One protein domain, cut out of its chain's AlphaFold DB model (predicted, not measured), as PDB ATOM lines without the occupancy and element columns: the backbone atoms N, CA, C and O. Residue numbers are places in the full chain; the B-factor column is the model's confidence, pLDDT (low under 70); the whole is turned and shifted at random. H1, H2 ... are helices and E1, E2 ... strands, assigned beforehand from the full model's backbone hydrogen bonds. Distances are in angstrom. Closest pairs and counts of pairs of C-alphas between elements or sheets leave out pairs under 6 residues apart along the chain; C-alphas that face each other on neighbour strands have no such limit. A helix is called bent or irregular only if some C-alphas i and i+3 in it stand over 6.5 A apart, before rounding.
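Overview. This is residues 243 to 385 of the 398 residues of an uncharacterized protein of Achlya hypogyna (UniProt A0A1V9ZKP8). The model is an elongated body with a small twisted sheet, E2, E1, E3 and E4, towards one end and the helices H3 and H6 with the unnamed stretch 293 to 310 at the other. H2 packs over E2 and E1 on one face of the sheet, and H1 folds against H2 as a helical hairpin without being on the sheet itself, while H4 runs from H3 towards the sheet and H5 runs from the end of E2 back to H6. The printed part has 143 residues, with six named helices and four named strands in the order H1 H2 E1 H3 H4 E2 H5 H6 E3 E4; the class is mixed, helices and strands. The sheet's order is E2, E1, E3, E4, antiparallel throughout. The whole is compact, with a radius of gyration of the C-alphas of 15.5 A, and spans 47 by 30 by 26 A.

Along the chain. H1, residues 243 to 248, begins at C-alpha 243, (32.313, 5.124, -50.500). H2, residues 252 to 265, is 17.9 A long and irregular: C-alphas 254 and 257 are 8.3 A apart. E1 is residues 272 to 278, 19.5 A, and H3 is residues 280 to 292, 18.7 A. H4, residues 311 to 322, measures 16.2 A. E2 is the short strand of residues 332 to 335. H5, residues 339 to 354, is the longest helix at 22.7 A and begins at C-alpha 339, (20.139, -12.719, -64.634). H6 is residues 356 to 362. E3, residues 371 to 377, is 19.3 A long, and E4, residues 380 to 384, ends at C-alpha 384, (15.708, -11.238, -46.227).

Arrangement. In the sheet E2 and E4 are the edge strands; it is only just strongly twisted, its C-alphas lying up to 4.5 A off the best plane. E2 and E1 are antiparallel at 152 degrees, with N 274 and O 333 within hydrogen-bond range at 2.8 A. E1 and E3 are antiparallel at 159 degrees, with N 275 and O 374 at 2.8 A. E3 and E4 form a hairpin at 148 degrees, with N 382 and O 375 at 2.8 A. Residues 328 to 329 pair antiparallel with residues 332 to 333 of E2. E2, H5, H6 and E3 make a split strand-helix-strand unit, two strands running the same way with E1 between them; its crossover is right-handed. H2 is on the sheet at a height of 10.2 A, over E2 and E1, and runs along the strands, at 25 degrees to E1 on the local plane. H1 and H2 form a helical hairpin and touch, closest at the C-alphas of Ile 246 and Val 255, 6.2 A, at a shallow tilt of 20 degrees, opposite ways. H4 only grazes the sheet with residues 315 to 322, and H5 only grazes it with residues 341 to 345. H4 touches H5 with residues 321 to 322 alone; the closest C-alphas, of Leu 322 and Arg 348, are 5.8 A apart, at a steep tilt of 45 degrees. H4 touches H3 with residues 311 to 315 alone, closest at the C-alphas of Leu 283 and Pro 311, 5.5 A, about perpendicular at 84 degrees. H3 and H6 only just touch, with 3 pairs of C-alphas within 8 A, closest at those of Val 286 and Val 361, 6.3 A. Every O i to N i+4 pair is within hydrogen-bond range in H1, H3, H4, H5 and H6; in H2 it is 8 of 10.

Size, cuts and confidence. The two C-alphas farthest apart, of Asn 267 and Gly 294, are 46.8 A apart. The printed part has no cut. The link from H3 to H4, 18 residues, is long. The mean pLDDT of the printed part is 71.5, and 47 residues are under 70, among them residues 265 to 271, 335 to 344 and 362 to 370.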
ATOM      1  N   GLU A 243      31.749   6.456 -50.192       67.38
ATOM      2  CA  GLU A 243      32.313   5.124 -50.500       67.38
ATOM      3  C   GLU A 243      33.191   4.588 -49.360       67.38
ATOM      4  O   GLU A 243      33.115   3.415 -48.999       67.38
ATOM      5  N   GLY A 244      34.017   5.458 -48.769       65.38
ATOM      6  CA  GLY A 244      34.902   5.098 -47.664       65.38
ATOM      7  C   GLY A 244      34.136   4.717 -46.398       65.38
ATOM      8  O   GLY A 244      34.523   3.765 -45.719       65.38
ATOM      9  N   LYS A 245      33.041   5.421 -46.092       69.62
ATOM     10  CA  LYS A 245      32.139   5.112 -44.971       69.62
ATOM     11  C   LYS A 245      31.375   3.816 -45.193       69.62
ATOM     12  O   LYS A 245      31.343   2.988 -44.287       69.62
ATOM     13  N   ILE A 246      30.828   3.611 -46.392       73.31
ATOM     14  CA  ILE A 246      30.120   2.379 -46.763       73.31
ATOM     15  C   ILE A 246      31.071   1.182 -46.668       73.31
ATOM     16  O   ILE A 246      30.738   0.174 -46.050       73.31
ATOM     17  N   ALA A 247      32.286   1.312 -47.206       69.94
ATOM     18  CA  ALA A 247      33.290   0.253 -47.162       69.94
ATOM     19  C   ALA A 247      33.781  -0.071 -45.743       69.94
ATOM     20  O   ALA A 247      34.126  -1.217 -45.455       69.94
ATOM     21  N   ALA A 248      33.826   0.928 -44.859       68.69
ATOM     22  CA  ALA A 248      34.323   0.773 -43.496       68.69
ATOM     23  C   ALA A 248      33.279   0.241 -42.503       68.69
ATOM     24  O   ALA A 248      33.663  -0.140 -41.394       68.69
ATOM     25  N   THR A 249      31.991   0.237 -42.863       72.31
ATOM     26  CA  THR A 249      30.910  -0.166 -41.960       72.31
ATOM     27  C   THR A 249      30.438  -1.596 -42.228       72.31
ATOM     28  O   THR A 249      30.393  -2.071 -43.362       72.31
ATOM     29  N   HIS A 250      30.062  -2.284 -41.152       71.69
ATOM     30  CA  HIS A 250      29.513  -3.645 -41.184       71.69
ATOM     31  C   HIS A 250      28.002  -3.685 -40.914       71.69
ATOM     32  O   HIS A 250      27.360  -4.693 -41.199       71.69
ATOM     33  N   ASP A 251      27.448  -2.584 -40.397       78.75
ATOM     34  CA  ASP A 251      26.016  -2.342 -40.231       78.75
ATOM     35  C   ASP A 251      25.566  -1.255 -41.209       78.75
ATOM     36  O   ASP A 251      25.808  -0.062 -40.989       78.75
ATOM     37  N   TYR A 252      24.896  -1.664 -42.288       77.75
ATOM     38  CA  TYR A 252      24.435  -0.734 -43.320       77.75
ATOM     39  C   TYR A 252      23.455   0.311 -42.765       77.75
ATOM     40  O   TYR A 252      23.364   1.407 -43.315       77.75
ATOM     41  N   SER A 253      22.738   0.015 -41.674       78.19
ATOM     42  CA  SER A 253      21.760   0.930 -41.074       78.19
ATOM     43  C   SER A 253      22.424   2.221 -40.610       78.19
ATOM     44  O   SER A 253      21.817   3.289 -40.677       78.19
ATOM     45  N   SER A 254      23.685   2.128 -40.182       82.88
ATOM     46  CA  SER A 254      24.488   3.264 -39.730       82.88
ATOM     47  C   SER A 254      24.941   4.206 -40.851       82.88
ATOM     48  O   SER A 254      25.289   5.346 -40.557       82.88
ATOM     49  N   VAL A 255      24.920   3.747 -42.108       80.44
ATOM     50  CA  VAL A 255      25.386   4.495 -43.297       80.44
ATOM     51  C   VAL A 255      24.338   4.527 -44.412       80.44
ATOM     52  O   VAL A 255      24.651   4.667 -45.592       80.44
ATOM     53  N   LYS A 256      23.064   4.338 -44.055       82.62
ATOM     54  CA  LYS A 256      21.973   4.233 -45.026       82.62
ATOM     55  C   LYS A 256      21.868   5.476 -45.918       82.62
ATOM     56  O   LYS A 256      21.659   5.344 -47.117       82.62
ATOM     57  N   THR A 257      22.027   6.664 -45.337       79.25
ATOM     58  CA  THR A 257      21.975   7.929 -46.083       79.25
ATOM     59  C   THR A 257      23.112   8.017 -47.093       79.25
ATOM     60  O   THR A 257      22.871   8.366 -48.242       79.25
ATOM     61  N   GLU A 258      24.318   7.611 -46.706       81.06
ATOM     62  CA  GLU A 258      25.475   7.557 -47.595       81.06
ATOM     63  C   GLU A 258      25.285   6.542 -48.731       81.06
ATOM     64  O   GLU A 258      25.724   6.798 -49.849       81.06
ATOM     65  N   ILE A 259      24.617   5.411 -48.473       78.19
ATOM     66  CA  ILE A 259      24.265   4.421 -49.506       78.19
ATOM     67  C   ILE A 259      23.278   5.019 -50.511       78.19
ATOM     68  O   ILE A 259      23.498   4.911 -51.716       78.19
ATOM     69  N   ASP A 260      22.211   5.663 -50.033       76.81
ATOM     70  CA  ASP A 260      21.213   6.296 -50.901       76.81
ATOM     71  C   ASP A 260      21.851   7.415 -51.752       76.81
ATOM     72  O   ASP A 260      21.594   7.508 -52.955       76.81
ATOM     73  N   GLU A 261      22.724   8.233 -51.156       76.50
ATOM     74  CA  GLU A 261      23.509   9.260 -51.856       76.50
ATOM     75  C   GLU A 261      24.422   8.650 -52.924       76.50
ATOM     76  O   GLU A 261      24.385   9.080 -54.076       76.50
ATOM     77  N   TYR A 262      25.165   7.596 -52.582       75.44
ATOM     78  CA  TYR A 262      26.046   6.891 -53.512       75.44
ATOM     79  C   TYR A 262      25.291   6.336 -54.733       75.44
ATOM     80  O   TYR A 262      25.729   6.510 -55.873       75.44
ATOM     81  N   LEU A 263      24.124   5.717 -54.519       73.50
ATOM     82  CA  LEU A 263      23.293   5.181 -55.605       73.50
ATOM     83  C   LEU A 263      22.717   6.287 -56.499       73.50
ATOM     84  O   LEU A 263      22.607   6.100 -57.713       73.50
ATOM     85  N   MET A 264      22.366   7.439 -55.923       70.12
ATOM     86  CA  MET A 264      21.930   8.613 -56.685       70.12
ATOM     87  C   MET A 264      23.059   9.199 -57.531       70.12
ATOM     88  O   MET A 264      22.859   9.448 -58.720       70.12
ATOM     89  N   GLU A 265      24.245   9.389 -56.953       64.38
ATOM     90  CA  GLU A 265      25.411   9.945 -57.651       64.38
ATOM     91  C   GLU A 265      25.870   9.062 -58.813       64.38
ATOM     92  O   GLU A 265      26.230   9.572 -59.877       64.38
ATOM     93  N   CYS A 266      25.800   7.742 -58.642       61.94
ATOM     94  CA  CYS A 266      26.175   6.776 -59.671       61.94
ATOM     95  C   CYS A 266      25.056   6.495 -60.692       61.94
ATOM     96  O   CYS A 266      25.244   5.676 -61.588       61.94
ATOM     97  N   ASN A 267      23.903   7.174 -60.592       63.34
ATOM     98  CA  ASN A 267      22.724   6.958 -61.439       63.34
ATOM     99  C   ASN A 267      22.219   5.494 -61.427       63.34
ATOM    100  O   ASN A 267      21.718   4.984 -62.429       63.34
ATOM    101  N   MET A 268      22.344   4.826 -60.275       67.69
ATOM    102  CA  MET A 268      21.996   3.416 -60.029       67.69
ATOM    103  C   MET A 268      20.676   3.255 -59.262       67.69
ATOM    104  O   MET A 268      20.369   2.189 -58.741       67.69
ATOM    105  N   THR A 269      19.855   4.303 -59.196       64.19
ATOM    106  CA  THR A 269      18.575   4.309 -58.460       64.19
ATOM    107  C   THR A 269      17.537   3.323 -58.997       64.19
ATOM    108  O   THR A 269      16.564   3.024 -58.307       64.19
ATOM    109  N   SER A 270      17.734   2.828 -60.220       64.31
ATOM    110  CA  SER A 270      16.906   1.790 -60.845       64.31
ATOM    111  C   SER A 270      17.406   0.366 -60.579       64.31
ATOM    112  O   SER A 270      16.640  -0.574 -60.765       64.31
ATOM    113  N   SER A 271      18.648   0.198 -60.114       67.25
ATOM    114  CA  SER A 271      19.253  -1.111 -59.861       67.25
ATOM    115  C   SER A 271      18.798  -1.697 -58.526       67.25
ATOM    116  O   SER A 271      18.521  -0.978 -57.562       67.25
ATOM    117  N   SER A 272      18.748  -3.028 -58.449       74.19
ATOM    118  CA  SER A 272      18.516  -3.721 -57.180       74.19
ATOM    119  C   SER A 272      19.813  -3.787 -56.385       74.19
ATOM    120  O   SER A 272      20.870  -4.086 -56.929       74.19
ATOM    121  N   VAL A 273      19.754  -3.534 -55.083       76.62
ATOM    122  CA  VAL A 273      20.953  -3.511 -54.234       76.62
ATOM    123  C   VAL A 273      20.777  -4.496 -53.093       76.62
ATOM    124  O   VAL A 273      19.775  -4.470 -52.386       76.62
ATOM    125  N   LEU A 274      21.751  -5.380 -52.905       78.69
ATOM    126  CA  LEU A 274      21.791  -6.301 -51.779       78.69
ATOM    127  C   LEU A 274      22.767  -5.776 -50.729       78.69
ATOM    128  O   LEU A 274      23.976  -5.710 -50.935       78.69
ATOM    129  N   LEU A 275      22.218  -5.426 -49.579       78.75
ATOM    130  CA  LEU A 275      22.942  -4.941 -48.417       78.75
ATOM    131  C   LEU A 275      23.225  -6.118 -47.496       78.75
ATOM    132  O   LEU A 275      22.314  -6.880 -47.168       78.75
ATOM    133  N   VAL A 276      24.477  -6.263 -47.075       77.88
ATOM    134  CA  VAL A 276      24.894  -7.332 -46.168       77.88
ATOM    135  C   VAL A 276      25.306  -6.718 -44.837       77.88
ATOM    136  O   VAL A 276      26.275  -5.966 -44.761       77.88
ATOM    137  N   GLU A 277      24.563  -7.033 -43.783       78.38
ATOM    138  CA  GLU A 277      24.891  -6.671 -42.406       78.38
ATOM    139  C   GLU A 277      25.544  -7.861 -41.714       78.38
ATOM    140  O   GLU A 277      24.962  -8.943 -41.637       78.38
ATOM    141  N   TRP A 278      26.746  -7.665 -41.186       76.12
ATOM    142  CA  TRP A 278      27.518  -8.739 -40.572       76.12
ATOM    143  C   TRP A 278      27.386  -8.747 -39.061       76.12
ATOM    144  O   TRP A 278      27.608  -7.741 -38.389       76.12
ATOM    145  N   ASN A 279      27.136  -9.929 -38.504       76.19
ATOM    146  CA  ASN A 279      27.190 -10.108 -37.067       76.19
ATOM    147  C   ASN A 279      28.652 -10.274 -36.625       76.19
ATOM    148  O   ASN A 279      29.221 -11.367 -36.676       76.19
ATOM    149  N   GLU A 280      29.268  -9.184 -36.155       74.00
ATOM    150  CA  GLU A 280      30.655  -9.200 -35.669       74.00
ATOM    151  C   GLU A 280      30.903 -10.259 -34.590       74.00
ATOM    152  O   GLU A 280      32.000 -10.820 -34.512       74.00
ATOM    153  N   SER A 281      29.909 -10.521 -33.736       74.25
ATOM    154  CA  SER A 281      30.050 -11.531 -32.689       74.25
ATOM    155  C   SER A 281      30.155 -12.928 -33.296       74.25
ATOM    156  O   SER A 281      31.074 -13.659 -32.938       74.25
ATOM    157  N   ALA A 282      29.323 -13.246 -34.293       73.38
ATOM    158  CA  ALA A 282      29.389 -14.507 -35.027       73.38
ATOM    159  C   ALA A 282      30.742 -14.677 -35.734       73.38
ATOM    160  O   ALA A 282      31.371 -15.720 -35.586       73.38
ATOM    161  N   LEU A 283      31.252 -13.639 -36.413       75.75
ATOM    162  CA  LEU A 283      32.557 -13.683 -37.092       75.75
ATOM    163  C   LEU A 283      33.718 -14.013 -36.144       75.75
ATOM    164  O   LEU A 283      34.613 -14.777 -36.507       75.75
ATOM    165  N   ARG A 284      33.718 -13.461 -34.924       78.06
ATOM    166  CA  ARG A 284      34.746 -13.777 -33.914       78.06
ATOM    167  C   ARG A 284      34.735 -15.251 -33.548       78.06
ATOM    168  O   ARG A 284      35.803 -15.847 -33.437       78.06
ATOM    169  N   TYR A 285      33.550 -15.830 -33.406       74.19
ATOM    170  CA  TYR A 285      33.432 -17.246 -33.112       74.19
ATOM    171  C   TYR A 285      33.796 -18.136 -34.302       74.19
ATOM    172  O   TYR A 285      34.482 -19.132 -34.105       74.19
ATOM    173  N   VAL A 286      33.434 -17.757 -35.536       76.75
ATOM    174  CA  VAL A 286      33.876 -18.480 -36.744       76.75
ATOM    175  C   VAL A 286      35.401 -18.555 -36.796       76.75
ATOM    176  O   VAL A 286      35.963 -19.628 -36.989       76.75
ATOM    177  N   VAL A 287      36.086 -17.431 -36.572       80.56
ATOM    178  CA  VAL A 287      37.556 -17.395 -36.543       80.56
ATOM    179  C   VAL A 287      38.119 -18.283 -35.435       80.56
ATOM    180  O   VAL A 287      39.087 -19.005 -35.671       80.56
ATOM    181  N   GLN A 288      37.512 -18.261 -34.248       78.75
ATOM    182  CA  GLN A 288      37.927 -19.102 -33.128       78.75
ATOM    183  C   GLN A 288      37.769 -20.598 -33.441       78.75
ATOM    184  O   GLN A 288      38.667 -21.383 -33.145       78.75
ATOM    185  N   GLU A 289      36.673 -20.998 -34.078       77.81
ATOM    186  CA  GLU A 289      36.460 -22.392 -34.475       77.81
ATOM    187  C   GLU A 289      37.423 -22.839 -35.573       77.81
ATOM    188  O   GLU A 289      38.037 -23.898 -35.456       77.81
ATOM    189  N   LEU A 290      37.664 -22.002 -36.582       78.12
ATOM    190  CA  LEU A 290      38.679 -22.284 -37.603       78.12
ATOM    191  C   LEU A 290      40.081 -22.441 -36.988       78.12
ATOM    192  O   LEU A 290      40.863 -23.290 -37.416       78.12
ATOM    193  N   GLN A 291      40.401 -21.666 -35.948       81.19
ATOM    194  CA  GLN A 291      41.644 -21.815 -35.183       81.19
ATOM    195  C   GLN A 291      41.700 -23.140 -34.408       81.19
ATOM    196  O   GLN A 291      42.757 -23.775 -34.370       81.19
ATOM    197  N   ASN A 292      40.578 -23.589 -33.843       79.19
ATOM    198  CA  ASN A 292      40.478 -24.856 -33.111       79.19
ATOM    199  C   ASN A 292      40.569 -26.089 -34.029       79.19
ATOM    200  O   ASN A 292      41.088 -27.125 -33.611       79.19
ATOM    201  N   MET A 293      40.102 -25.983 -35.278       73.00
ATOM    202  CA  MET A 293      40.097 -27.074 -36.268       73.00
ATOM    203  C   MET A 293      41.482 -27.379 -36.873       73.00
ATOM    204  O   MET A 293      41.642 -28.386 -37.559       73.00
ATOM    205  N   GLY A 294      42.500 -26.564 -36.565       62.28
ATOM    206  CA  GLY A 294      43.910 -26.814 -36.878       62.28
ATOM    207  C   GLY A 294      44.299 -26.427 -38.303       62.28
ATOM    208  O   GLY A 294      43.906 -27.099 -39.245       62.28
ATOM    209  N   SER A 295      45.106 -25.362 -38.440       61.28
ATOM    210  CA  SER A 295      45.769 -24.798 -39.648       61.28
ATOM    211  C   SER A 295      44.952 -24.629 -40.940       61.28
ATOM    212  O   SER A 295      45.435 -23.989 -41.873       61.28
ATOM    213  N   SER A 296      43.748 -25.174 -41.007       64.88
ATOM    214  CA  SER A 296      42.951 -25.369 -42.202       64.88
ATOM    215  C   SER A 296      41.928 -24.251 -42.270       64.88
ATOM    216  O   SER A 296      41.278 -23.920 -41.282       64.88
ATOM    217  N   VAL A 297      41.848 -23.626 -43.434       71.81
ATOM    218  CA  VAL A 297      40.973 -22.488 -43.708       71.81
ATOM    219  C   VAL A 297      40.108 -22.819 -44.922       71.81
ATOM    220  O   VAL A 297      40.526 -23.650 -45.735       71.81
ATOM    221  N   PRO A 298      38.950 -22.160 -45.079       70.19
ATOM    222  CA  PRO A 298      38.135 -22.294 -46.279       70.19
ATOM    223  C   PRO A 298      38.935 -22.029 -47.560       70.19
ATOM    224  O   PRO A 298      39.831 -21.177 -47.584       70.19
ATOM    225  N   ASP A 299      38.598 -22.720 -48.650       71.06
ATOM    226  CA  ASP A 299      39.369 -22.653 -49.903       71.06
ATOM    227  C   ASP A 299      39.380 -21.246 -50.521       71.06
ATOM    228  O   ASP A 299      40.363 -20.832 -51.149       71.06
ATOM    229  N   TRP A 300      38.305 -20.495 -50.286       70.25
ATOM    230  CA  TRP A 300      38.122 -19.111 -50.716       70.25
ATOM    231  C   TRP A 300      38.885 -18.089 -49.857       70.25
ATOM    232  O   TRP A 300      39.001 -16.934 -50.262       70.25
ATOM    233  N   CYS A 301      39.448 -18.488 -48.714       71.81
ATOM    234  CA  CYS A 301      40.257 -17.610 -47.874       71.81
ATOM    235  C   CYS A 301      41.678 -17.453 -48.446       71.81
ATOM    236  O   CYS A 301      42.354 -18.425 -48.823       71.81
ATOM    237  N   SER A 302      42.152 -16.208 -48.507       69.38
ATOM    238  CA  SER A 302      43.492 -15.854 -48.971       69.38
ATOM    239  C   SER A 302      44.552 -16.112 -47.892       69.38
ATOM    240  O   SER A 302      45.691 -16.477 -48.205       69.38
ATOM    241  N   VAL A 303      44.169 -16.025 -46.615       72.06
ATOM    242  CA  VAL A 303      45.029 -16.316 -45.462       72.06
ATOM    243  C   VAL A 303      45.126 -17.826 -45.244       72.06
ATOM    244  O   VAL A 303      44.305 -18.427 -44.567       72.06
ATOM    245  N   LYS A 304      46.184 -18.460 -45.758       71.56
ATOM    246  CA  LYS A 304      46.396 -19.924 -45.680       71.56
ATOM    247  C   LYS A 304      46.780 -20.474 -44.292       71.56
ATOM    248  O   LYS A 304      47.335 -21.563 -44.198       71.56
ATOM    249  N   SER A 305      46.540 -19.722 -43.219       75.44
ATOM    250  CA  SER A 305      46.838 -20.134 -41.843       75.44
ATOM    251  C   SER A 305      45.806 -19.561 -40.878       75.44
ATOM    252  O   SER A 305      45.752 -18.347 -40.671       75.44
ATOM    253  N   ALA A 306      45.032 -20.443 -40.241       73.19
ATOM    254  CA  ALA A 306      43.997 -20.065 -39.278       73.19
ATOM    255  C   ALA A 306      44.546 -19.261 -38.077       73.19
ATOM    256  O   ALA A 306      43.864 -18.383 -37.556       73.19
ATOM    257  N   GLU A 307      45.807 -19.481 -37.685       71.50
ATOM    258  CA  GLU A 307      46.465 -18.777 -36.568       71.50
ATOM    259  C   GLU A 307      46.615 -17.266 -36.794       71.50
ATOM    260  O   GLU A 307      46.735 -16.498 -35.840       71.50
ATOM    261  N   ARG A 308      46.638 -16.833 -38.059       75.31
ATOM    262  CA  ARG A 308      46.774 -15.420 -38.446       75.31
ATOM    263  C   ARG A 308      45.469 -14.811 -38.938       75.31
ATOM    264  O   ARG A 308      45.455 -13.629 -39.266       75.31
ATOM    265  N   LEU A 309      44.405 -15.604 -39.011       78.75
ATOM    266  CA  LEU A 309      43.111 -15.163 -39.499       78.75
ATOM    267  C   LEU A 309      42.459 -14.245 -38.463       78.75
ATOM    268  O   LEU A 309      42.283 -14.628 -37.306       78.75
ATOM    269  N   THR A 310      42.089 -13.036 -38.878       81.75
ATOM    270  CA  THR A 310      41.271 -12.136 -38.061       81.75
ATOM    271  C   THR A 310      39.836 -12.083 -38.590       81.75
ATOM    272  O   THR A 310      39.605 -12.367 -39.767       81.75
ATOM    273  N   PRO A 311      38.854 -11.661 -37.767       77.81
ATOM    274  CA  PRO A 311      37.475 -11.484 -38.230       77.81
ATOM    275  C   PRO A 311      37.356 -10.532 -39.424       77.81
ATOM    276  O   PRO A 311      36.486 -10.705 -40.270       77.81
ATOM    277  N   LYS A 312      38.254  -9.542 -39.509       74.69
ATOM    278  CA  LYS A 312      38.284  -8.572 -40.606       74.69
ATOM    279  C   LYS A 312      38.830  -9.167 -41.896       74.69
ATOM    280  O   LYS A 312      38.274  -8.893 -42.952       74.69
ATOM    281  N   ASP A 313      39.880  -9.979 -41.805       74.75
ATOM    282  CA  ASP A 313      40.458 -10.639 -42.980       74.75
ATOM    283  C   ASP A 313      39.481 -11.668 -43.553       74.75
ATOM    284  O   ASP A 313      39.257 -11.697 -44.758       74.75
ATOM    285  N   LEU A 314      38.824 -12.443 -42.679       76.81
ATOM    286  CA  LEU A 314      37.796 -13.404 -43.077       76.81
ATOM    287  C   LEU A 314      36.628 -12.719 -43.794       76.81
ATOM    288  O   LEU A 314      36.159 -13.203 -44.820       76.81
ATOM    289  N   LEU A 315      36.175 -11.583 -43.260       76.56
ATOM    290  CA  LEU A 315      35.112 -10.795 -43.863       76.56
ATOM    291  C   LEU A 315      35.524 -10.231 -45.230       76.56
ATOM    292  O   LEU A 315      34.764 -10.340 -46.186       76.56
ATOM    293  N   ALA A 316      36.721  -9.653 -45.335       72.56
ATOM    294  CA  ALA A 316      37.224  -9.113 -46.594       72.56
ATOM    295  C   ALA A 316      37.353 -10.205 -47.669       72.56
ATOM    296  O   ALA A 316      36.876 -10.015 -48.785       72.56
ATOM    297  N   ASP A 317      37.921 -11.362 -47.320       76.12
ATOM    298  CA  ASP A 317      38.048 -12.512 -48.222       76.12
ATOM    299  C   ASP A 317      36.684 -13.070 -48.638       76.12
ATOM    300  O   ASP A 317      36.473 -13.403 -49.806       76.12
ATOM    301  N   PHE A 318      35.735 -13.147 -47.701       76.88
ATOM    302  CA  PHE A 318      34.383 -13.600 -47.997       76.88
ATOM    303  C   PHE A 318      33.680 -12.652 -48.968       76.88
ATOM    304  O   PHE A 318      33.121 -13.103 -49.967       76.88
ATOM    305  N   MET A 319      33.727 -11.342 -48.715       76.12
ATOM    306  CA  MET A 319      33.127 -10.348 -49.607       76.12
ATOM    307  C   MET A 319      33.804 -10.366 -50.981       76.12
ATOM    308  O   MET A 319      33.121 -10.355 -52.000       76.12
ATOM    309  N   ALA A 320      35.131 -10.490 -51.032       72.69
ATOM    310  CA  ALA A 320      35.870 -10.629 -52.283       72.69
ATOM    311  C   ALA A 320      35.441 -11.872 -53.077       72.69
ATOM    312  O   ALA A 320      35.293 -11.811 -54.301       72.69
ATOM    313  N   TYR A 321      35.217 -12.996 -52.394       77.75
ATOM    314  CA  TYR A 321      34.728 -14.225 -53.007       77.75
ATOM    315  C   TYR A 321      33.291 -14.068 -53.513       77.75
ATOM    316  O   TYR A 321      33.033 -14.301 -54.697       77.75
ATOM    317  N   LEU A 322      32.378 -13.632 -52.640       74.06
ATOM    318  CA  LEU A 322      30.955 -13.451 -52.919       74.06
ATOM    319  C   LEU A 322      30.731 -12.486 -54.091       74.06
ATOM    320  O   LEU A 322      29.928 -12.767 -54.982       74.06
ATOM    321  N   CYS A 323      31.483 -11.388 -54.125       72.44
ATOM    322  CA  CYS A 323      31.267 -10.274 -55.044       72.44
ATOM    323  C   CYS A 323      32.178 -10.287 -56.274       72.44
ATOM    324  O   CYS A 323      32.178  -9.332 -57.042       72.44
ATOM    325  N   ARG A 324      32.979 -11.329 -56.505       71.81
ATOM    326  CA  ARG A 324      33.889 -11.377 -57.663       71.81
ATOM    327  C   ARG A 324      33.146 -11.141 -58.995       71.81
ATOM    328  O   ARG A 324      32.282 -11.921 -59.365       71.81
ATOM    329  N   GLY A 325      33.446 -10.094 -59.755       66.44
ATOM    330  CA  GLY A 325      32.684  -9.800 -60.983       66.44
ATOM    331  C   GLY A 325      31.204  -9.442 -60.752       66.44
ATOM    332  O   GLY A 325      30.399  -9.592 -61.661       66.44
ATOM    333  N   ILE A 326      30.848  -9.011 -59.537       73.31
ATOM    334  CA  ILE A 326      29.595  -8.326 -59.202       73.31
ATOM    335  C   ILE A 326      29.989  -6.963 -58.629       73.31
ATOM    336  O   ILE A 326      30.874  -6.865 -57.768       73.31
ATOM    337  N   GLU A 327      29.362  -5.898 -59.113       74.94
ATOM    338  CA  GLU A 327      29.653  -4.559 -58.621       74.94
ATOM    339  C   GLU A 327      29.300  -4.434 -57.133       74.94
ATOM    340  O   GLU A 327      28.267  -4.913 -56.671       74.94
ATOM    341  N   HIS A 328      30.205  -3.852 -56.348       75.38
ATOM    342  CA  HIS A 328      30.017  -3.699 -54.911       75.38
ATOM    343  C   HIS A 328      30.924  -2.608 -54.339       75.38
ATOM    344  O   HIS A 328      32.001  -2.328 -54.876       75.38
ATOM    345  N   VAL A 329      30.510  -2.062 -53.198       73.62
ATOM    346  CA  VAL A 329      31.311  -1.199 -52.325       73.62
ATOM    347  C   VAL A 329      31.210  -1.749 -50.907       73.62
ATOM    348  O   VAL A 329      30.147  -1.726 -50.291       73.62
ATOM    349  N   GLY A 330      32.312  -2.286 -50.378       74.25
ATOM    350  CA  GLY A 330      32.299  -2.947 -49.070       74.25
ATOM    351  C   GLY A 330      31.274  -4.075 -48.994       74.25
ATOM    352  O   GLY A 330      31.337  -5.022 -49.773       74.25
ATOM    353  N   CYS A 331      30.322  -3.949 -48.063       75.31
ATOM    354  CA  CYS A 331      29.244  -4.920 -47.834       75.31
ATOM    355  C   CYS A 331      27.966  -4.644 -48.655       75.31
ATOM    356  O   CYS A 331      26.942  -5.289 -48.436       75.31
ATOM    357  N   VAL A 332      28.007  -3.681 -49.580       76.94
ATOM    358  CA  VAL A 332      26.884  -3.292 -50.444       76.94
ATOM    359  C   VAL A 332      27.120  -3.838 -51.844       76.94
ATOM    360  O   VAL A 332      28.037  -3.392 -52.529       76.94
ATOM    361  N   LEU A 333      26.303  -4.800 -52.268       78.69
ATOM    362  CA  LEU A 333      26.336  -5.369 -53.612       78.69
ATOM    363  C   LEU A 333      25.310  -4.666 -54.492       78.69
ATOM    364  O   LEU A 333      24.134  -4.588 -54.141       78.69
ATOM    365  N   ILE A 334      25.741  -4.223 -55.662       74.44
ATOM    366  CA  ILE A 334      24.882  -3.643 -56.687       74.44
ATOM    367  C   ILE A 334      24.586  -4.758 -57.679       74.44
ATOM    368  O   ILE A 334      25.480  -5.283 -58.345       74.44
ATOM    369  N   LEU A 335      23.326  -5.176 -57.717       67.56
ATOM    370  CA  LEU A 335      22.874  -6.260 -58.569       67.56
ATOM    371  C   LEU A 335      22.285  -5.651 -59.844       67.56
ATOM    372  O   LEU A 335      21.279  -4.939 -59.776       67.56
ATOM    373  N   PRO A 336      22.898  -5.906 -61.010       59.66
ATOM    374  CA  PRO A 336      22.337  -5.446 -62.267       59.66
ATOM    375  C   PRO A 336      21.034  -6.191 -62.578       59.66
ATOM    376  O   PRO A 336      20.754  -7.273 -62.054       59.66
ATOM    377  N   ASP A 337      20.254  -5.628 -63.501       54.41
ATOM    378  CA  ASP A 337      18.986  -6.212 -63.968       54.41
ATOM    379  C   ASP A 337      19.181  -7.539 -64.730       54.41
ATOM    380  O   ASP A 337      18.228  -8.258 -65.040       54.41
ATOM    381  N   SER A 338      20.432  -7.872 -65.044       56.12
ATOM    382  CA  SER A 338      20.837  -9.070 -65.764       56.12
ATOM    383  C   SER A 338      20.749 -10.332 -64.879       56.12
ATOM    384  O   SER A 338      21.236 -10.340 -63.751       56.12
ATOM    385  N   PRO A 339      20.210 -11.461 -65.384       57.50
ATOM    386  CA  PRO A 339      20.139 -12.719 -64.634       57.50
ATOM    387  C   PRO A 339      21.500 -13.329 -64.259       57.50
ATOM    388  O   PRO A 339      21.560 -14.209 -63.400       57.50
ATOM    389  N   HIS A 340      22.588 -12.937 -64.926       64.25
ATOM    390  CA  HIS A 340      23.886 -13.597 -64.794       64.25
ATOM    391  C   HIS A 340      24.506 -13.399 -63.405       64.25
ATOM    392  O   HIS A 340      24.954 -14.358 -62.776       64.25
ATOM    393  N   GLU A 341      24.480 -12.176 -62.895       65.69
ATOM    394  CA  GLU A 341      25.062 -11.784 -61.616       65.69
ATOM    395  C   GLU A 341      24.281 -12.386 -60.447       65.69
ATOM    396  O   GLU A 341      24.876 -12.851 -59.476       65.69
ATOM    397  N   TRP A 342      22.957 -12.504 -60.585       63.22
ATOM    398  CA  TRP A 342      22.107 -13.243 -59.647       63.22
ATOM    399  C   TRP A 342      22.456 -14.735 -59.600       63.22
ATOM    400  O   TRP A 342      22.520 -15.327 -58.521       63.22
ATOM    401  N   VAL A 343      22.728 -15.347 -60.756       62.81
ATOM    402  CA  VAL A 343      23.178 -16.745 -60.831       62.81
ATOM    403  C   VAL A 343      24.562 -16.908 -60.202       62.81
ATOM    404  O   VAL A 343      24.766 -17.858 -59.444       62.81
ATOM    405  N   LEU A 344      25.499 -15.991 -60.458       66.81
ATOM    406  CA  LEU A 344      26.834 -16.004 -59.850       66.81
ATOM    407  C   LEU A 344      26.772 -15.870 -58.325       66.81
ATOM    408  O   LEU A 344      27.417 -16.644 -57.613       66.81
ATOM    409  N   LEU A 345      25.967 -14.934 -57.819       70.62
ATOM    410  CA  LEU A 345      25.742 -14.758 -56.386       70.62
ATOM    411  C   LEU A 345      25.153 -16.030 -55.765       70.62
ATOM    412  O   LEU A 345      25.664 -16.524 -54.759       70.62
ATOM    413  N   GLY A 346      24.124 -16.604 -56.397       65.25
ATOM    414  CA  GLY A 346      23.500 -17.848 -55.948       65.25
ATOM    415  C   GLY A 346      24.476 -19.028 -55.918       65.25
ATOM    416  O   GLY A 346      24.498 -19.782 -54.945       65.25
ATOM    417  N   GLN A 347      25.330 -19.170 -56.936       64.44
ATOM    418  CA  GLN A 347      26.371 -20.201 -56.974       64.44
ATOM    419  C   GLN A 347      27.376 -20.046 -55.829       64.44
ATOM    420  O   GLN A 347      27.723 -21.035 -55.196       64.44
ATOM    421  N   ARG A 348      27.801 -18.825 -55.500       72.56
ATOM    422  CA  ARG A 348      28.797 -18.588 -54.441       72.56
ATOM    423  C   ARG A 348      28.248 -18.768 -53.045       72.56
ATOM    424  O   ARG A 348      28.917 -19.369 -52.211       72.56
ATOM    425  N   LEU A 349      27.028 -18.290 -52.806       70.00
ATOM    426  CA  LEU A 349      26.312 -18.562 -51.561       70.00
ATOM    427  C   LEU A 349      26.147 -20.068 -51.366       70.00
ATOM    428  O   LEU A 349      26.388 -20.581 -50.276       70.00
ATOM    429  N   ARG A 350      25.805 -20.792 -52.438       64.81
ATOM    430  CA  ARG A 350      25.731 -22.253 -52.431       64.81
ATOM    431  C   ARG A 350      27.086 -22.880 -52.097       64.81
ATOM    432  O   ARG A 350      27.142 -23.725 -51.211       64.81
ATOM    433  N   ASP A 351      28.159 -22.477 -52.768       66.88
ATOM    434  CA  ASP A 351      29.493 -23.051 -52.561       66.88
ATOM    435  C   ASP A 351      30.008 -22.782 -51.135       66.88
ATOM    436  O   ASP A 351      30.554 -23.681 -50.505       66.88
ATOM    437  N   PHE A 352      29.727 -21.604 -50.569       70.50
ATOM    438  CA  PHE A 352      29.990 -21.303 -49.159       70.50
ATOM    439  C   PHE A 352      29.211 -22.219 -48.205       70.50
ATOM    440  O   PHE A 352      29.762 -22.701 -47.221       70.50
ATOM    441  N   CYS A 353      27.942 -22.508 -48.504       66.44
ATOM    442  CA  CYS A 353      27.134 -23.434 -47.705       66.44
ATOM    443  C   CYS A 353      27.607 -24.898 -47.800       66.44
ATOM    444  O   CYS A 353      27.250 -25.711 -46.942       66.44
ATOM    445  N   TYR A 354      28.364 -25.252 -48.843       67.25
ATOM    446  CA  TYR A 354      28.954 -26.582 -49.031       67.25
ATOM    447  C   TYR A 354      30.418 -26.676 -48.601       67.25
ATOM    448  O   TYR A 354      30.980 -27.772 -48.629       67.25
ATOM    449  N   ASP A 355      31.029 -25.571 -48.179       70.19
ATOM    450  CA  ASP A 355      32.373 -25.590 -47.620       70.19
ATOM    451  C   ASP A 355      32.364 -26.397 -46.303       70.19
ATOM    452  O   ASP A 355      31.612 -26.051 -45.386       70.19
ATOM    453  N   PRO A 356      33.159 -27.480 -46.182       71.00
ATOM    454  CA  PRO A 356      33.129 -28.358 -45.011       71.00
ATOM    455  C   PRO A 356      33.386 -27.628 -43.690       71.00
ATOM    456  O   PRO A 356      32.742 -27.933 -42.687       71.00
ATOM    457  N   TYR A 357      34.267 -26.624 -43.694       75.25
ATOM    458  CA  TYR A 357      34.577 -25.840 -42.500       75.25
ATOM    459  C   TYR A 357      33.401 -24.939 -42.128       75.25
ATOM    460  O   TYR A 357      33.045 -24.827 -40.956       75.25
ATOM    461  N   MET A 358      32.736 -24.348 -43.122       72.44
ATOM    462  CA  MET A 358      31.527 -23.561 -42.881       72.44
ATOM    463  C   MET A 358      30.346 -24.422 -42.440       72.44
ATOM    464  O   MET A 358      29.531 -23.956 -41.648       72.44
ATOM    465  N   GLN A 359      30.259 -25.675 -42.888       72.44
ATOM    466  CA  GLN A 359      29.265 -26.627 -42.391       72.44
ATOM    467  C   GLN A 359      29.510 -26.999 -40.929       72.44
ATOM    468  O   GLN A 359      28.551 -27.103 -40.164       72.44
ATOM    469  N   ASP A 360      30.766 -27.176 -40.526       70.94
ATOM    470  CA  ASP A 360      31.107 -27.450 -39.130       70.94
ATOM    471  C   ASP A 360      30.826 -26.235 -38.235       70.94
ATOM    472  O   ASP A 360      30.220 -26.386 -37.173       70.94
ATOM    473  N   VAL A 361      31.141 -25.025 -38.706       70.12
ATOM    474  CA  VAL A 361      30.766 -23.765 -38.044       70.12
ATOM    475  C   VAL A 361      29.240 -23.627 -37.951       70.12
ATOM    476  O   VAL A 361      28.707 -23.330 -36.887       70.12
ATOM    477  N   ALA A 362      28.499 -23.904 -39.026       67.06
ATOM    478  CA  ALA A 362      27.040 -23.766 -39.064       67.06
ATOM    479  C   ALA A 362      26.292 -24.711 -38.102       67.06
ATOM    480  O   ALA A 362      25.123 -24.471 -37.798       67.06
ATOM    481  N   ARG A 363      26.939 -25.771 -37.600       66.94
ATOM    482  CA  ARG A 363      26.358 -26.679 -36.592       66.94
ATOM    483  C   ARG A 363      26.295 -26.070 -35.195       66.94
ATOM    484  O   ARG A 363      25.619 -26.629 -34.331       66.94
ATOM    485  N   ILE A 364      26.974 -24.953 -34.959       66.69
ATOM    486  CA  ILE A 364      26.996 -24.293 -33.660       66.69
ATOM    487  C   ILE A 364      25.947 -23.176 -33.663       66.69
ATOM    488  O   ILE A 364      26.044 -22.173 -34.369       66.69
ATOM    489  N   SER A 365      24.903 -23.367 -32.853       58.59
ATOM    490  CA  SER A 365      23.706 -22.514 -32.820       58.59
ATOM    491  C   SER A 365      23.971 -21.065 -32.405       58.59
ATOM    492  O   SER A 365      23.149 -20.192 -32.662       58.59
ATOM    493  N   GLU A 366      25.101 -20.807 -31.751       62.38
ATOM    494  CA  GLU A 366      25.490 -19.487 -31.241       62.38
ATOM    495  C   GLU A 366      25.952 -18.533 -32.357       62.38
ATOM    496  O   GLU A 366      26.122 -17.340 -32.114       62.38
ATOM    497  N   PHE A 367      26.137 -19.031 -33.585       62.16
ATOM    498  CA  PHE A 367      26.743 -18.282 -34.693       62.16
ATOM    499  C   PHE A 367      25.740 -17.756 -35.717       62.16
ATOM    500  O   PHE A 367      26.136 -17.191 -36.736       62.16
ATOM    501  N   PHE A 368      24.443 -17.951 -35.474       55.66
ATOM    502  CA  PHE A 368      23.407 -17.647 -36.449       55.66
ATOM    503  C   PHE A 368      22.508 -16.467 -36.022       55.66
ATOM    504  O   PHE A 368      22.038 -16.452 -34.882       55.66
ATOM    505  N   PRO A 369      22.189 -15.517 -36.929       60.50
ATOM    506  CA  PRO A 369      22.687 -15.412 -38.302       60.50
ATOM    507  C   PRO A 369      24.107 -14.833 -38.350       60.50
ATOM    508  O   PRO A 369      24.447 -13.913 -37.603       60.50
ATOM    509  N   LEU A 370      24.919 -15.370 -39.264       68.00
ATOM    510  CA  LEU A 370      26.258 -14.856 -39.561       68.00
ATOM    511  C   LEU A 370      26.181 -13.471 -40.225       68.00
ATOM    512  O   LEU A 370      26.953 -12.569 -39.899       68.00
ATOM    513  N   ALA A 371      25.217 -13.317 -41.132       70.69
ATOM    514  CA  ALA A 371      24.880 -12.066 -41.777       70.69
ATOM    515  C   ALA A 371      23.370 -11.972 -42.000       70.69
ATOM    516  O   ALA A 371      22.688 -12.981 -42.204       70.69
ATOM    517  N   THR A 372      22.870 -10.746 -41.993       72.75
ATOM    518  CA  THR A 372      21.533 -10.391 -42.445       72.75
ATOM    519  C   THR A 372      21.650  -9.799 -43.840       72.75
ATOM    520  O   THR A 372      22.523  -8.978 -44.109       72.75
ATOM    521  N   PHE A 373      20.754 -10.203 -44.730       74.62
ATOM    522  CA  PHE A 373      20.685  -9.669 -46.080       74.62
ATOM    523  C   PHE A 373      19.467  -8.757 -46.185       74.62
ATOM    524  O   PHE A 373      18.385  -9.140 -45.754       74.62
ATOM    525  N   THR A 374      19.614  -7.576 -46.771       75.19
ATOM    526  CA  THR A 374      18.508  -6.649 -47.030       75.19
ATOM    527  C   THR A 374      18.521  -6.268 -48.499       75.19
ATOM    528  O   THR A 374      19.518  -5.773 -49.010       75.19
ATOM    529  N   LEU A 375      17.408  -6.495 -49.187       77.31
ATOM    530  CA  LEU A 375      17.227  -6.110 -50.576       77.31
ATOM    531  C   LEU A 375      16.626  -4.703 -50.645       77.31
ATOM    532  O   LEU A 375      15.548  -4.462 -50.108       77.31
ATOM    533  N   LEU A 376      17.315  -3.787 -51.313       75.94
ATOM    534  CA  LEU A 376      16.812  -2.477 -51.690       75.94
ATOM    535  C   LEU A 376      16.303  -2.537 -53.136       75.94
ATOM    536  O   LEU A 376      17.088  -2.713 -54.067       75.94
ATOM    537  N   CYS A 377      14.992  -2.370 -53.311       71.31
ATOM    538  CA  CYS A 377      14.333  -2.272 -54.615       71.31
ATOM    539  C   CYS A 377      13.365  -1.087 -54.613       71.31
ATOM    540  O   CYS A 377      12.529  -0.977 -53.714       71.31
ATOM    541  N   GLU A 378      13.463  -0.208 -55.613       68.69
ATOM    542  CA  GLU A 378      12.568   0.954 -55.777       68.69
ATOM    543  C   GLU A 378      12.461   1.830 -54.506       68.69
ATOM    544  O   GLU A 378      11.389   2.310 -54.139       68.69
ATOM    545  N   GLY A 379      13.572   1.998 -53.780       66.44
ATOM    546  CA  GLY A 379      13.620   2.769 -52.528       66.44
ATOM    547  C   GLY A 379      13.087   2.037 -51.287       66.44
ATOM    548  O   GLY A 379      13.095   2.602 -50.190       66.44
ATOM    549  N   ASN A 380      12.656   0.780 -51.417       75.44
ATOM    550  CA  ASN A 380      12.165  -0.033 -50.307       75.44
ATOM    551  C   ASN A 380      13.228  -1.019 -49.828       75.44
ATOM    552  O   ASN A 380      13.759  -1.795 -50.614       75.44
ATOM    553  N   TYR A 381      13.479  -1.018 -48.520       77.06
ATOM    554  CA  TYR A 381      14.418  -1.918 -47.855       77.06
ATOM    555  C   TYR A 381      13.655  -3.133 -47.315       77.06
ATOM    556  O   TYR A 381      12.839  -3.002 -46.401       77.06
ATOM    557  N   VAL A 382      13.921  -4.309 -47.877       76.25
ATOM    558  CA  VAL A 382      13.273  -5.577 -47.533       76.25
ATOM    559  C   VAL A 382      14.299  -6.515 -46.914       76.25
ATOM    560  O   VAL A 382      15.172  -7.038 -47.601       76.25
ATOM    561  N   GLN A 383      14.192  -6.749 -45.609       69.69
ATOM    562  CA  GLN A 383      15.060  -7.700 -44.921       69.69
ATOM    563  C   GLN A 383      14.744  -9.131 -45.380       69.69
ATOM    564  O   GLN A 383      13.615  -9.613 -45.261       69.69
ATOM    565  N   LEU A 384      15.755  -9.825 -45.889       60.47
ATOM    566  CA  LEU A 384      15.708 -11.238 -46.227       60.47
ATOM    567  C   LEU A 384      16.030 -12.037 -44.964       60.47
ATOM    568  O   LEU A 384      17.113 -11.943 -44.387       60.47
ATOM    569  N   SER A 385      15.063 -12.829 -44.508       49.78
ATOM    570  CA  SER A 385      15.259 -13.697 -43.349       49.78
ATOM    571  C   SER A 385      16.126 -14.891 -43.743       49.78
ATOM    572  O   SER A 385      15.666 -15.772 -44.466       49.78
TER     573      SER A 385